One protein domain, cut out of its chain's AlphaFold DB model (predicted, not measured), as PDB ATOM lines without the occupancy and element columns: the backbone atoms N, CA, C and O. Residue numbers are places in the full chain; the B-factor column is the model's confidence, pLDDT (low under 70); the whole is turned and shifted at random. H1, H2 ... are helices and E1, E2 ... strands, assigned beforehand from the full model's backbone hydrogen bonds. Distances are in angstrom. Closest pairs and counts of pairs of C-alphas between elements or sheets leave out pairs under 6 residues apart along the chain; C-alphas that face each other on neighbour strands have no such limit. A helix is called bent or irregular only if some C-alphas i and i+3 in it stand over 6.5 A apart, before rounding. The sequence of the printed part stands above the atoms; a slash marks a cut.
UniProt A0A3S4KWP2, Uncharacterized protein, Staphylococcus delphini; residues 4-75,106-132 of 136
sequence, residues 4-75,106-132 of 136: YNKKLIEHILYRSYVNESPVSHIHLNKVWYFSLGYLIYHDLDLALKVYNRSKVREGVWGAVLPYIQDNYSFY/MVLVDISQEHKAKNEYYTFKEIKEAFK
ATOM      1  N   TYR A   4      -0.701 -27.026 -47.503       92.75
ATOM      2  CA  TYR A   4      -0.244 -27.766 -48.686       92.75
ATOM      3  C   TYR A   4       0.780 -28.875 -48.415       92.75
ATOM      4  O   TYR A   4       0.771 -29.881 -49.121       92.75
ATOM      5  N   ASN A   5       1.622 -28.741 -47.383       91.50
ATOM      6  CA  ASN A   5       2.532 -29.820 -46.977       91.50
ATOM      7  C   ASN A   5       1.760 -31.060 -46.550       91.50
ATOM      8  O   ASN A   5       2.036 -32.166 -47.009       91.50
ATOM      9  N   LYS A   6       0.781 -30.844 -45.666       93.69
ATOM     10  CA  LYS A   6      -0.056 -31.908 -45.126       93.69
ATOM     11  C   LYS A   6      -0.865 -32.549 -46.243       93.69
ATOM     12  O   LYS A   6      -0.864 -33.766 -46.360       93.69
ATOM     13  N   LYS A   7      -1.447 -31.728 -47.121       95.88
ATOM     14  CA  LYS A   7      -2.199 -32.202 -48.282       95.88
ATOM     15  C   LYS A   7      -1.364 -33.078 -49.214       95.88
ATOM     16  O   LYS A   7      -1.875 -34.083 -49.691       95.88
ATOM     17  N   LEU A   8      -0.095 -32.742 -49.473       97.38
ATOM     18  CA  LEU A   8       0.760 -33.596 -50.307       97.38
ATOM     19  C   LEU A   8       1.040 -34.941 -49.622       97.38
ATOM     20  O   LEU A   8       0.955 -35.976 -50.271       97.38
ATOM     21  N   ILE A   9       1.315 -34.939 -48.316       96.81
ATOM     22  CA  ILE A   9       1.525 -36.171 -47.536       96.81
ATOM     23  C   ILE A   9       0.275 -37.053 -47.560       96.81
ATOM     24  O   ILE A   9       0.362 -38.224 -47.916       96.81
ATOM     25  N   GLU A  10      -0.886 -36.483 -47.237       97.31
ATOM     26  CA  GLU A  10      -2.173 -37.182 -47.282       97.31
ATOM     27  C   GLU A  10      -2.459 -37.733 -48.679       97.31
ATOM     28  O   GLU A  10      -2.988 -38.834 -48.809       97.31
ATOM     29  N   HIS A  11      -2.074 -37.001 -49.726       98.31
ATOM     30  CA  HIS A  11      -2.255 -37.457 -51.094       98.31
ATOM     31  C   HIS A  11      -1.327 -38.614 -51.465       98.31
ATOM     32  O   HIS A  11      -1.767 -39.545 -52.134       98.31
ATOM     33  N   ILE A  12      -0.070 -38.588 -51.014       98.38
ATOM     34  CA  ILE A  12       0.870 -39.701 -51.193       98.38
ATOM     35  C   ILE A  12       0.355 -40.949 -50.472       98.38
ATOM     36  O   ILE A  12       0.345 -42.022 -51.069       98.38
ATOM     37  N   LEU A  13      -0.130 -40.807 -49.234       98.00
ATOM     38  CA  LEU A  13      -0.742 -41.907 -48.486       98.00
ATOM     39  C   LEU A  13      -1.965 -42.469 -49.225       98.00
ATOM     40  O   LEU A  13      -2.026 -43.674 -49.457       98.00
ATOM     41  N   TYR A  14      -2.835 -41.598 -49.740       98.31
ATOM     42  CA  TYR A  14      -3.957 -41.995 -50.596       98.31
ATOM     43  C   TYR A  14      -3.520 -42.774 -51.839       98.31
ATOM     44  O   TYR A  14      -4.131 -43.787 -52.176       98.31
ATOM     45  N   ARG A  15      -2.453 -42.349 -52.526       98.31
ATOM     46  CA  ARG A  15      -1.909 -43.109 -53.664       98.31
ATOM     47  C   ARG A  15      -1.349 -44.461 -53.224       98.31
ATOM     48  O   ARG A  15      -1.627 -45.455 -53.884       98.31
ATOM     49  N   SER A  16      -0.631 -44.513 -52.102       97.56
ATOM     50  CA  SER A  16      -0.076 -45.759 -51.557       97.56
ATOM     51  C   SER A  16      -1.164 -46.769 -51.186       97.56
ATOM     52  O   SER A  16      -1.031 -47.948 -51.504       97.56
ATOM     53  N   TYR A  17      -2.271 -46.294 -50.608       97.25
ATOM     54  CA  TYR A  17      -3.421 -47.109 -50.240       97.25
ATOM     55  C   TYR A  17      -4.153 -47.644 -51.476       97.25
ATOM     56  O   TYR A  17      -4.347 -48.848 -51.601       97.25
ATOM     57  N   VAL A  18      -4.488 -46.770 -52.435       96.62
ATOM     58  CA  VAL A  18      -5.189 -47.157 -53.677       96.62
ATOM     59  C   VAL A  18      -4.385 -48.149 -54.518       96.62
ATOM     60  O   VAL A  18      -4.972 -48.984 -55.198       96.62
ATOM     61  N   ASN A  19      -3.055 -48.055 -54.491       95.44
ATOM     62  CA  ASN A  19      -2.177 -48.956 -55.232       95.44
ATOM     63  C   ASN A  19      -1.757 -50.191 -54.411       95.44
ATOM     64  O   ASN A  19      -0.870 -50.919 -54.854       95.44
ATOM     65  N   GLU A  20      -2.305 -50.382 -53.203       95.62
ATOM     66  CA  GLU A  20      -1.954 -51.476 -52.281       95.62
ATOM     67  C   GLU A  20      -0.432 -51.613 -52.059       95.62
ATOM     68  O   GLU A  20       0.118 -52.699 -51.893       95.62
ATOM     69  N   SER A  21       0.265 -50.476 -52.071       95.06
ATOM     70  CA  SER A  21       1.724 -50.368 -52.009       95.06
ATOM     71  C   SER A  21       2.112 -49.500 -50.808       95.06
ATOM     72  O   SER A  21       2.505 -48.343 -50.987       95.06
ATOM     73  N   PRO A  22       1.939 -50.004 -49.572       93.31
ATOM     74  CA  PRO A  22       2.096 -49.194 -48.375       93.31
ATOM     75  C   PRO A  22       3.559 -48.781 -48.183       93.31
ATOM     76  O   PRO A  22       4.489 -49.554 -48.419       93.31
ATOM     77  N   VAL A  23       3.766 -47.547 -47.731       95.19
ATOM     78  CA  VAL A  23       5.099 -46.946 -47.579       95.19
ATOM     79  C   VAL A  23       5.521 -46.901 -46.113       95.19
ATOM     80  O   VAL A  23       4.704 -46.689 -45.221       95.19
ATOM     81  N   SER A  24       6.816 -47.064 -45.841       95.06
ATOM     82  CA  SER A  24       7.380 -46.770 -44.514       95.06
ATOM     83  C   SER A  24       7.506 -45.254 -44.295       95.06
ATOM     84  O   SER A  24       7.355 -44.461 -45.227       95.06
ATOM     85  N   HIS A  25       7.864 -44.815 -43.084       94.31
ATOM     86  CA  HIS A  25       8.088 -43.385 -42.820       94.31
ATOM     87  C   HIS A  25       9.284 -42.796 -43.598       94.31
ATOM     88  O   HIS A  25       9.252 -41.628 -43.997       94.31
ATOM     89  N   ILE A  26      10.338 -43.590 -43.834       95.06
ATOM     90  CA  ILE A  26      11.457 -43.203 -44.714       95.06
ATOM     91  C   ILE A  26      10.936 -43.125 -46.151       95.06
ATOM     92  O   ILE A  26      11.192 -42.143 -46.844       95.06
ATOM     93  N   HIS A  27      10.116 -44.116 -46.525       96.31
ATOM     94  CA  HIS A  27       9.283 -44.192 -47.731       96.31
ATOM     95  C   HIS A  27       8.676 -42.854 -48.114       96.31
ATOM     96  O   HIS A  27       9.058 -42.167 -49.063       96.31
ATOM     97  N   LEU A  28       7.755 -42.470 -47.245       97.06
ATOM     98  CA  LEU A  28       6.948 -41.273 -47.325       97.06
ATOM     99  C   LEU A  28       7.793 -39.997 -47.389       97.06
ATOM    100  O   LEU A  28       7.505 -39.124 -48.205       97.06
ATOM    101  N   ASN A  29       8.863 -39.893 -46.588       95.81
ATOM    102  CA  ASN A  29       9.789 -38.756 -46.657       95.81
ATOM    103  C   ASN A  29      10.413 -38.608 -48.048       95.81
ATOM    104  O   ASN A  29      10.507 -37.493 -48.565       95.81
ATOM    105  N   LYS A  30      10.832 -39.720 -48.659       97.06
ATOM    106  CA  LYS A  30      11.454 -39.694 -49.983       97.06
ATOM    107  C   LYS A  30      10.445 -39.399 -51.071       97.06
ATOM    108  O   LYS A  30      10.677 -38.478 -51.849       97.06
ATOM    109  N   VAL A  31       9.298 -40.073 -51.080       97.88
ATOM    110  CA  VAL A  31       8.239 -39.762 -52.051       97.88
ATOM    111  C   VAL A  31       7.845 -38.288 -51.956       97.88
ATOM    112  O   VAL A  31       7.741 -37.631 -52.989       97.88
ATOM    113  N   TRP A  32       7.721 -37.728 -50.749       97.69
ATOM    114  CA  TRP A  32       7.438 -36.304 -50.559       97.69
ATOM    115  C   TRP A  32       8.535 -35.401 -51.141       97.69
ATOM    116  O   TRP A  32       8.232 -34.471 -51.889       97.69
ATOM    117  N   TYR A  33       9.806 -35.687 -50.851       97.31
ATOM    118  CA  TYR A  33      10.931 -34.868 -51.309       97.31
ATOM    119  C   TYR A  33      11.078 -34.863 -52.837       97.31
ATOM    120  O   TYR A  33      11.212 -33.801 -53.443       97.31
ATOM    121  N   PHE A  34      10.984 -36.030 -53.479       97.81
ATOM    122  CA  PHE A  34      11.025 -36.126 -54.941       97.81
ATOM    123  C   PHE A  34       9.755 -35.564 -55.592       97.81
ATOM    124  O   PHE A  34       9.839 -34.929 -56.638       97.81
ATOM    125  N   SER A  35       8.593 -35.688 -54.946       97.81
ATOM    126  CA  SER A  35       7.365 -35.016 -55.397       97.81
ATOM    127  C   SER A  35       7.515 -33.491 -55.381       97.81
ATOM    128  O   SER A  35       7.081 -32.820 -56.315       97.81
ATOM    129  N   LEU A  36       8.177 -32.927 -54.363       97.19
ATOM    130  CA  LEU A  36       8.522 -31.504 -54.343       97.19
ATOM    131  C   LEU A  36       9.485 -31.140 -55.486       97.19
ATOM    132  O   LEU A  36       9.295 -30.110 -56.129       97.19
ATOM    133  N   GLY A  37      10.473 -31.992 -55.769       96.44
ATOM    134  CA  GLY A  37      11.348 -31.859 -56.935       96.44
ATOM    135  C   GLY A  37      10.568 -31.774 -58.247       96.44
ATOM    136  O   GLY A  37      10.783 -30.853 -59.031       96.44
ATOM    137  N   TYR A  38       9.606 -32.671 -58.454       97.19
ATOM    138  CA  TYR A  38       8.734 -32.658 -59.627       97.19
ATOM    139  C   TYR A  38       7.888 -31.377 -59.693       97.19
ATOM    140  O   TYR A  38       7.803 -30.732 -60.738       97.19
ATOM    141  N   LEU A  39       7.312 -30.942 -58.566       96.50
ATOM    142  CA  LEU A  39       6.558 -29.686 -58.498       96.50
ATOM    143  C   LEU A  39       7.389 -28.483 -58.944       96.50
ATOM    144  O   LEU A  39       6.884 -27.645 -59.680       96.50
ATOM    145  N   ILE A  40       8.663 -28.404 -58.555       96.00
ATOM    146  CA  ILE A  40       9.546 -27.288 -58.933       96.00
ATOM    147  C   ILE A  40       9.628 -27.107 -60.457       96.00
ATOM    148  O   ILE A  40       9.791 -25.977 -60.922       96.00
ATOM    149  N   TYR A  41       9.494 -28.190 -61.224       93.19
ATOM    150  CA  TYR A  41       9.508 -28.166 -62.685       93.19
ATOM    151  C   TYR A  41       8.162 -27.880 -63.330       93.19
ATOM    152  O   TYR A  41       8.114 -27.208 -64.358       93.19
ATOM    153  N   HIS A  42       7.086 -28.417 -62.759       94.81
ATOM    154  CA  HIS A  42       5.778 -28.439 -63.411       94.81
ATOM    155  C   HIS A  42       4.807 -27.379 -62.878       94.81
ATOM    156  O   HIS A  42       3.936 -26.935 -63.620       94.81
ATOM    157  N   ASP A  43       4.954 -26.957 -61.621       96.12
ATOM    158  CA  ASP A  43       4.133 -25.929 -60.976       96.12
ATOM    159  C   ASP A  43       4.921 -25.270 -59.827       96.12
ATOM    160  O   ASP A  43       4.843 -25.668 -58.659       96.12
ATOM    161  N   LEU A  44       5.714 -24.252 -60.176       95.38
ATOM    162  CA  LEU A  44       6.595 -23.558 -59.233       95.38
ATOM    163  C   LEU A  44       5.822 -22.893 -58.081       95.38
ATOM    164  O   LEU A  44       6.310 -22.868 -56.948       95.38
ATOM    165  N   ASP A  45       4.621 -22.381 -58.346       95.81
ATOM    166  CA  ASP A  45       3.794 -21.716 -57.339       95.81
ATOM    167  C   ASP A  45       3.264 -22.720 -56.315       95.81
ATOM    168  O   ASP A  45       3.296 -22.470 -55.102       95.81
ATOM    169  N   LEU A  46       2.808 -23.887 -56.772       96.00
ATOM    170  CA  LEU A  46       2.423 -24.978 -55.887       96.00
ATOM    171  C   LEU A  46       3.634 -25.543 -55.136       96.00
ATOM    172  O   LEU A  46       3.523 -25.800 -53.935       96.00
ATOM    173  N   ALA A  47       4.796 -25.653 -55.785       96.44
ATOM    174  CA  ALA A  47       6.046 -26.054 -55.139       96.44
ATOM    175  C   ALA A  47       6.412 -25.120 -53.981       96.44
ATOM    176  O   ALA A  47       6.765 -25.585 -52.899       96.44
ATOM    177  N   LEU A  48       6.284 -23.803 -54.173       95.56
ATOM    178  CA  LEU A  48       6.518 -22.809 -53.126       95.56
ATOM    179  C   LEU A  48       5.512 -22.947 -51.981       95.56
ATOM    180  O   LEU A  48       5.908 -22.878 -50.818       95.56
ATOM    181  N   LYS A  49       4.227 -23.186 -52.277       95.19
ATOM    182  CA  LYS A  49       3.195 -23.427 -51.249       95.19
ATOM    183  C   LYS A  49       3.481 -24.686 -50.435       95.19
ATOM    184  O   LYS A  49       3.313 -24.656 -49.217       95.19
ATOM    185  N   VAL A  50       3.920 -25.763 -51.087       95.25
ATOM    186  CA  VAL A  50       4.354 -26.997 -50.420       95.25
ATOM    187  C   VAL A  50       5.613 -26.723 -49.604       95.25
ATOM    188  O   VAL A  50       5.619 -26.950 -48.406       95.25
ATOM    189  N   TYR A  51       6.667 -26.146 -50.172       93.94
ATOM    190  CA  TYR A  51       7.900 -25.888 -49.430       93.94
ATOM    191  C   TYR A  51       7.708 -24.920 -48.246       93.94
ATOM    192  O   TYR A  51       8.400 -25.043 -47.231       93.94
ATOM    193  N   ASN A  52       6.783 -23.964 -48.323       89.69
ATOM    194  CA  ASN A  52       6.611 -22.944 -47.294       89.69
ATOM    195  C   ASN A  52       6.395 -23.559 -45.896       89.69
ATOM    196  O   ASN A  52       5.446 -24.306 -45.650       89.69
ATOM    197  N   ARG A  53       7.275 -23.199 -44.952       83.00
ATOM    198  CA  ARG A  53       7.304 -23.701 -43.562       83.00
ATOM    199  C   ARG A  53       7.548 -25.212 -43.410       83.00
ATOM    200  O   ARG A  53       7.338 -25.725 -42.314       83.00
ATOM    201  N   SER A  54       8.000 -25.905 -44.455       84.81
ATOM    202  CA  SER A  54       8.361 -27.332 -44.389       84.81
ATOM    203  C   SER A  54       9.557 -27.588 -43.462       84.81
ATOM    204  O   SER A  54       9.564 -28.583 -42.747       84.81
ATOM    205  N   LYS A  55      10.532 -26.663 -43.408       89.69
ATOM    206  CA  LYS A  55      11.792 -26.811 -42.649       89.69
ATOM    207  C   LYS A  55      12.512 -28.129 -42.979       89.69
ATOM    208  O   LYS A  55      12.923 -28.850 -42.074       89.69
ATOM    209  N   VAL A  56      12.634 -28.456 -44.268       92.75
ATOM    210  CA  VAL A  56      13.371 -29.649 -44.716       92.75
ATOM    211  C   VAL A  56      14.793 -29.599 -44.159       92.75
ATOM    212  O   VAL A  56      15.500 -28.614 -44.374       92.75
ATOM    213  N   ARG A  57      15.197 -30.642 -43.435       93.69
ATOM    214  CA  ARG A  57      16.507 -30.741 -42.785       93.69
ATOM    215  C   ARG A  57      17.370 -31.814 -43.432       93.69
ATOM    216  O   ARG A  57      16.837 -32.798 -43.951       93.69
ATOM    217  N   GLU A  58      18.682 -31.642 -43.366       91.94
ATOM    218  CA  GLU A  58      19.628 -32.726 -43.628       91.94
ATOM    219  C   GLU A  58      19.482 -33.770 -42.510       91.94
ATOM    220  O   GLU A  58      19.472 -33.448 -41.321       91.94
ATOM    221  N   GLY A  59      19.303 -35.032 -42.890       89.69
ATOM    222  CA  GLY A  59      19.233 -36.159 -41.969       89.69
ATOM    223  C   GLY A  59      20.145 -37.297 -42.413       89.69
ATOM    224  O   GLY A  59      20.709 -37.275 -43.503       89.69
ATOM    225  N   VAL A  60      20.242 -38.339 -41.580       87.25
ATOM    226  CA  VAL A  60      21.061 -39.539 -41.862       87.25
ATOM    227  C   VAL A  60      20.707 -40.162 -43.216       87.25
ATOM    228  O   VAL A  60      21.573 -40.657 -43.927       87.25
ATOM    229  N   TRP A  61      19.439 -40.073 -43.613       88.38
ATOM    230  CA  TRP A  61      18.932 -40.613 -44.869       88.38
ATOM    231  C   TRP A  61      18.821 -39.561 -45.982       88.38
ATOM    232  O   TRP A  61      18.039 -39.762 -46.899       88.38
ATOM    233  N   GLY A  62      19.522 -38.423 -45.905       90.81
ATOM    234  CA  GLY A  62      19.393 -37.285 -46.832       90.81
ATOM    235  C   GLY A  62      18.290 -36.312 -46.405       90.81
ATOM    236  O   GLY A  62      17.987 -36.208 -45.218       90.81
ATOM    237  N   ALA A  63      17.648 -35.625 -47.354       92.62
ATOM    238  CA  ALA A  63      16.583 -34.666 -47.047       92.62
ATOM    239  C   ALA A  63      15.397 -35.301 -46.292       92.62
ATOM    240  O   ALA A  63      14.824 -36.300 -46.743       92.62
ATOM    241  N   VAL A  64      15.019 -34.709 -45.152       92.94
ATOM    242  CA  VAL A  64      13.921 -35.159 -44.281       92.94
ATOM    243  C   VAL A  64      12.971 -34.004 -43.989       92.94
ATOM    244  O   VAL A  64      13.399 -32.906 -43.631       92.94
ATOM    245  N   LEU A  65      11.667 -34.268 -44.075       93.56
ATOM    246  CA  LEU A  65      10.634 -33.357 -43.601       93.56
ATOM    247  C   LEU A  65      10.348 -33.647 -42.116       93.56
ATOM    248  O   LEU A  65       9.805 -34.714 -41.814       93.56
ATOM    249  N   PRO A  66      10.645 -32.721 -41.177       91.88
ATOM    250  CA  PRO A  66      10.460 -32.970 -39.744       91.88
ATOM    251  C   PRO A  66       9.046 -33.421 -39.382       91.88
ATOM    252  O   PRO A  66       8.886 -34.339 -38.594       91.88
ATOM    253  N   TYR A  67       8.021 -32.875 -40.042       91.56
ATOM    254  CA  TYR A  67       6.642 -33.292 -39.797       91.56
ATOM    255  C   TYR A  67       6.416 -34.795 -40.029       91.56
ATOM    256  O   TYR A  67       5.745 -35.437 -39.223       91.56
ATOM    257  N   ILE A  68       6.975 -35.372 -41.102       92.12
ATOM    258  CA  ILE A  68       6.832 -36.812 -41.345       92.12
ATOM    259  C   ILE A  68       7.598 -37.590 -40.274       92.12
ATOM    260  O   ILE A  68       7.085 -38.575 -39.751       92.12
ATOM    261  N   GLN A  69       8.802 -37.136 -39.911       89.38
ATOM    262  CA  GLN A  69       9.564 -37.761 -38.832       89.38
ATOM    263  C   GLN A  69       8.764 -37.784 -37.523       89.38
ATOM    264  O   GLN A  69       8.635 -38.835 -36.903       89.38
ATOM    265  N   ASP A  70       8.201 -36.653 -37.116       90.69
ATOM    266  CA  ASP A  70       7.543 -36.514 -35.819       90.69
ATOM    267  C   ASP A  70       6.233 -37.313 -35.748       90.69
ATOM    268  O   ASP A  70       5.901 -37.849 -34.696       90.69
ATOM    269  N   ASN A  71       5.507 -37.434 -36.867       91.56
ATOM    270  CA  ASN A  71       4.192 -38.083 -36.888       91.56
ATOM    271  C   ASN A  71       4.234 -39.559 -37.291       91.56
ATOM    272  O   ASN A  71       3.326 -40.285 -36.919       91.56
ATOM    273  N   TYR A  72       5.259 -40.022 -38.017       92.44
ATOM    274  CA  TYR A  72       5.279 -41.385 -38.569       92.44
ATOM    275  C   TYR A  72       6.510 -42.207 -38.163       92.44
ATOM    276  O   TYR A  72       6.579 -43.393 -38.478       92.44
ATOM    277  N   SER A  73       7.484 -41.647 -37.433       87.31
ATOM    278  CA  SER A  73       8.670 -42.416 -37.008       87.31
ATOM    279  C   SER A  73       8.355 -43.598 -36.090       87.31
ATOM    280  O   SER A  73       9.137 -44.552 -36.049       87.31
ATOM    281  N   PHE A  74       7.203 -43.591 -35.409       88.31
ATOM    282  CA  PHE A  74       6.753 -44.715 -34.587       88.31
ATOM    283  C   PHE A  74       6.564 -46.003 -35.400       88.31
ATOM    284  O   PHE A  74       6.783 -47.090 -34.866       88.31
ATOM    285  N   TYR A  75       6.242 -45.888 -36.695       84.56
ATOM    286  CA  TYR A  75       6.145 -47.033 -37.596       84.56
ATOM    287  C   TYR A  75       7.513 -47.675 -37.868       84.56
ATOM    288  O   TYR A  75       7.567 -48.845 -38.220       84.56
ATOM    289  N   MET A 106      15.592 -47.376 -50.776       95.62
ATOM    290  CA  MET A 106      17.027 -47.134 -50.628       95.62
ATOM    291  C   MET A 106      17.619 -46.442 -51.853       95.62
ATOM    292  O   MET A 106      18.438 -45.551 -51.692       95.62
ATOM    293  N   VAL A 107      17.105 -46.718 -53.055       96.19
ATOM    294  CA  VAL A 107      17.508 -45.979 -54.263       96.19
ATOM    295  C   VAL A 107      17.169 -44.492 -54.124       96.19
ATOM    296  O   VAL A 107      17.979 -43.629 -54.447       96.19
ATOM    297  N   LEU A 108      15.984 -44.168 -53.597       96.12
ATOM    298  CA  LEU A 108      15.604 -42.772 -53.358       96.12
ATOM    299  C   LEU A 108      16.424 -42.132 -52.231       96.12
ATOM    300  O   LEU A 108      16.714 -40.937 -52.286       96.12
ATOM    301  N   VAL A 109      16.774 -42.903 -51.197       95.75
ATOM    302  CA  VAL A 109      17.672 -42.456 -50.125       95.75
ATOM    303  C   VAL A 109      19.027 -42.076 -50.711       95.75
ATOM    304  O   VAL A 109      19.428 -40.928 -50.516       95.75
ATOM    305  N   ASP A 110      19.655 -42.972 -51.471       95.06
ATOM    306  CA  ASP A 110      20.981 -42.779 -52.064       95.06
ATOM    307  C   ASP A 110      21.013 -41.509 -52.923       95.06
ATOM    308  O   ASP A 110      21.810 -40.607 -52.665       95.06
ATOM    309  N   ILE A 111      20.053 -41.354 -53.844       93.88
ATOM    310  CA  ILE A 111      19.945 -40.149 -54.685       93.88
ATOM    311  C   ILE A 111      19.756 -38.896 -53.817       93.88
ATOM    312  O   ILE A 111      20.401 -37.870 -54.019       93.88
ATOM    313  N   SER A 112      18.887 -38.953 -52.804       93.44
ATOM    314  CA  SER A 112      18.637 -37.786 -51.950       93.44
ATOM    315  C   SER A 112      19.825 -37.399 -51.065       93.44
ATOM    316  O   SER A 112      19.877 -36.262 -50.603       93.44
ATOM    317  N   GLN A 113      20.758 -38.318 -50.798       93.38
ATOM    318  CA  GLN A 113      21.974 -38.030 -50.040       93.38
ATOM    319  C   GLN A 113      23.014 -37.277 -50.877       93.38
ATOM    320  O   GLN A 113      23.864 -36.603 -50.292       93.38
ATOM    321  N   GLU A 114      22.941 -37.342 -52.209       91.88
ATOM    322  CA  GLU A 114      23.760 -36.520 -53.111       91.88
ATOM    323  C   GLU A 114      23.337 -35.044 -53.065       91.88
ATOM    324  O   GLU A 114      24.138 -34.137 -53.307       91.88
ATOM    325  N   HIS A 115      22.083 -34.778 -52.693       91.94
ATOM    326  CA  HIS A 115      21.554 -33.432 -52.533       91.94
ATOM    327  C   HIS A 115      21.965 -32.893 -51.160       91.94
ATOM    328  O   HIS A 115      21.316 -33.183 -50.156       91.94
ATOM    329  N   LYS A 116      23.042 -32.106 -51.091       86.75
ATOM    330  CA  LYS A 116      23.556 -31.562 -49.823       86.75
ATOM    331  C   LYS A 116      22.996 -30.185 -49.491       86.75
ATOM    332  O   LYS A 116      23.056 -29.271 -50.315       86.75
ATOM    333  N   ALA A 117      22.516 -30.015 -48.261       88.19
ATOM    334  CA  ALA A 117      22.293 -28.692 -47.694       88.19
ATOM    335  C   ALA A 117      23.633 -28.051 -47.287       88.19
ATOM    336  O   ALA A 117      24.539 -28.728 -46.801       88.19
ATOM    337  N   LYS A 118      23.781 -26.729 -47.458       87.50
ATOM    338  CA  LYS A 118      24.971 -26.010 -46.957       87.50
ATOM    339  C   LYS A 118      24.967 -25.834 -45.440       87.50
ATOM    340  O   LYS A 118      26.016 -25.599 -44.853       87.50
ATOM    341  N   ASN A 119      23.787 -25.906 -44.834       89.31
ATOM    342  CA  ASN A 119      23.542 -25.785 -43.400       89.31
ATOM    343  C   ASN A 119      22.630 -26.940 -42.947       89.31
ATOM    344  O   ASN A 119      22.333 -27.839 -43.723       89.31
ATOM    345  N   GLU A 120      22.122 -26.895 -41.714       89.44
ATOM    346  CA  GLU A 120      21.180 -27.898 -41.184       89.44
ATOM    347  C   GLU A 120      19.885 -28.033 -42.014       89.44
ATOM    348  O   GLU A 120      19.290 -29.108 -42.079       89.44
ATOM    349  N   TYR A 121      19.450 -26.951 -42.669       92.94
ATOM    350  CA  TYR A 121      18.201 -26.893 -43.428       92.94
ATOM    351  C   TYR A 121      18.449 -26.633 -44.908       92.94
ATOM    352  O   TYR A 121      19.245 -25.762 -45.267       92.94
ATOM    353  N   TYR A 122      17.682 -27.315 -45.756       93.50
ATOM    354  CA  TYR A 122      17.634 -27.031 -47.183       93.50
ATOM    355  C   TYR A 122      16.811 -25.778 -47.436       93.50
ATOM    356  O   TYR A 122      15.644 -25.690 -47.052       93.50
ATOM    357  N   THR A 123      17.391 -24.837 -48.163       94.81
ATOM    358  CA  THR A 123      16.665 -23.733 -48.778       94.81
ATOM    359  C   THR A 123      15.938 -24.205 -50.038       94.81
ATOM    360  O   THR A 123      16.371 -25.130 -50.724       94.81
ATOM    361  N   PHE A 124      14.868 -23.507 -50.428       93.69
ATOM    362  CA  PHE A 124      14.174 -23.793 -51.690       93.69
ATOM    363  C   PHE A 124      15.110 -23.716 -52.904       93.69
ATOM    364  O   PHE A 124      14.983 -24.497 -53.842       93.69
ATOM    365  N   LYS A 125      16.078 -22.788 -52.872       94.56
ATOM    366  CA  LYS A 125      17.087 -22.637 -53.926       94.56
ATOM    367  C   LYS A 125      17.981 -23.873 -54.034       94.56
ATOM    368  O   LYS A 125      18.256 -24.300 -55.147       94.56
ATOM    369  N   GLU A 126      18.414 -24.439 -52.910       94.62
ATOM    370  CA  GLU A 126      19.230 -25.660 -52.897       94.62
ATOM    371  C   GLU A 126      18.445 -26.864 -53.409       94.62
ATOM    372  O   GLU A 126      18.958 -27.597 -54.244       94.62
ATOM    373  N   ILE A 127      17.180 -27.022 -52.997       93.94
ATOM    374  CA  ILE A 127      16.315 -28.091 -53.523       93.94
ATOM    375  C   ILE A 127      16.140 -27.921 -55.036       93.94
ATOM    376  O   ILE A 127      16.336 -28.865 -55.793       93.94
ATOM    377  N   LYS A 128      15.835 -26.707 -55.500       94.69
ATOM    378  CA  LYS A 128      15.690 -26.421 -56.931       94.69
ATOM    379  C   LYS A 128      16.959 -26.731 -57.725       94.69
ATOM    380  O   LYS A 128      16.857 -27.301 -58.806       94.69
ATOM    381  N   GLU A 129      18.132 -26.365 -57.212       94.50
ATOM    382  CA  GLU A 129      19.398 -26.661 -57.889       94.50
ATOM    383  C   GLU A 129      19.679 -28.165 -57.921       94.50
ATOM    384  O   GLU A 129      20.074 -28.680 -58.961       94.50
ATOM    385  N   ALA A 130      19.405 -28.876 -56.825       93.31
ATOM    386  CA  ALA A 130      19.596 -30.320 -56.748       93.31
ATOM    387  C   ALA A 130      18.763 -31.070 -57.794       93.31
ATOM    388  O   ALA A 130      19.221 -32.031 -58.403       93.31
ATOM    389  N   PHE A 131      17.557 -30.575 -58.069       94.38
ATOM    390  CA  PHE A 131      16.695 -31.179 -59.067       94.38
ATOM    391  C   PHE A 131      17.009 -30.758 -60.503       94.38
ATOM    392  O   PHE A 131      16.609 -31.502 -61.385       94.38
ATOM    393  N   LYS A 132      17.776 -29.678 -60.747       90.69
ATOM    394  CA  LYS A 132      17.946 -28.964 -62.037       90.69
ATOM    395  C   LYS A 132      18.285 -29.822 -63.268       90.69
ATOM    396  O   LYS A 132      17.915 -29.438 -64.382       90.69
TER     397      LYS A 132
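AT A GLANCE: This is residues 4 to 75 and 106 to 132 of the 136 residues of an uncharacterized protein of Staphylococcus delphini (UniProt A0A3S4KWP2). A small hairpin of two strands, E1 and E2, sits beside one long helix, H2, which runs through the core; H1, H3, H4 and H6 pack around H2, and H5 packs on E2. The printed part has 99 residues, with six named helices and two named strands in the order H1, H2, H3, E1, E2, H4, H5, H6. The sheet has the order E1, E2 and is antiparallel; the class is mostly helix. The whole is compact, with a radius of gyration of the C-alphas of 12.6 A, and rounded, with spans of 35 by 29 by 23 A.

HOW THE PARTS SIT: E1, residues 57 to 59, and E2, residues 62 to 64, form an antiparallel hairpin; N 57 and O 64, and N 62 and O 59, are within hydrogen-bond range, each at 2.9 A. The closest C-alphas of E2 and H5, residues 106 to 114, are those of Gly 62 and Gln 113, 4.2 A apart. H2, residues 25 to 42, is the hub and touches the five other helices; its closest C-alpha to E2 is that of Asn 29, 6.0 A from Val 64. H2 and H5 only just touch, with 3 pairs of C-alphas within 8 A, the closest Lys 30 and Leu 108 at 6.2 A. H1, residues 4 to 18, touches H2 with residues 8 to 13 alone, at a steep tilt of 66 degrees, opposite ways; the closest C-alphas are Ile 9 and Trp 32, 6.6 A. H3, residues 44 to 51, forms a helical hairpin with H2 at a shallow tilt of 24 degrees, with the C-alphas of Leu 39 and Ala 47 closest at 5.0 A. H4, residues 66 to 75, touches H2 at His 25 and Tyr 72, closest C-alphas at 5.5 A. H6, residues 124 to 131, touches H2 about perpendicular, 88 degrees, with the C-alphas of Gly 37 and Phe 131 closest at 5.8 A. H1 and H6 are apart. Every O i to N i+4 pair is within hydrogen-bond range in H1, H3, H5 and H6; 13 of 14 are in H2 and 4 of 6 in H4.

IN THESE COORDINATES: H1 begins at C-alpha 4 at (-0.244, -27.766, -48.686) and is 20.6 A long. H2 measures 25.5 A, from C-alpha 25 at (8.088, -43.385, -42.820). H4, 14.9 A, is irregular: C-alphas 71 and 74 are 7.5 A apart. H5 measures 12.8 A, and H6 ends at C-alpha 131 at (16.695, -31.179, -59.067).

THE WHOLE: The C-alphas of Val 18 and Lys 118 are the two farthest apart, at 37.4 A. Residues 76 to 105 are not printed, and C-alphas 75 and 106 are 17.0 A apart across the cut. Of the links that are printed whole, none is long. The mean pLDDT of the printed part is 93.8, and no printed residue is under 70.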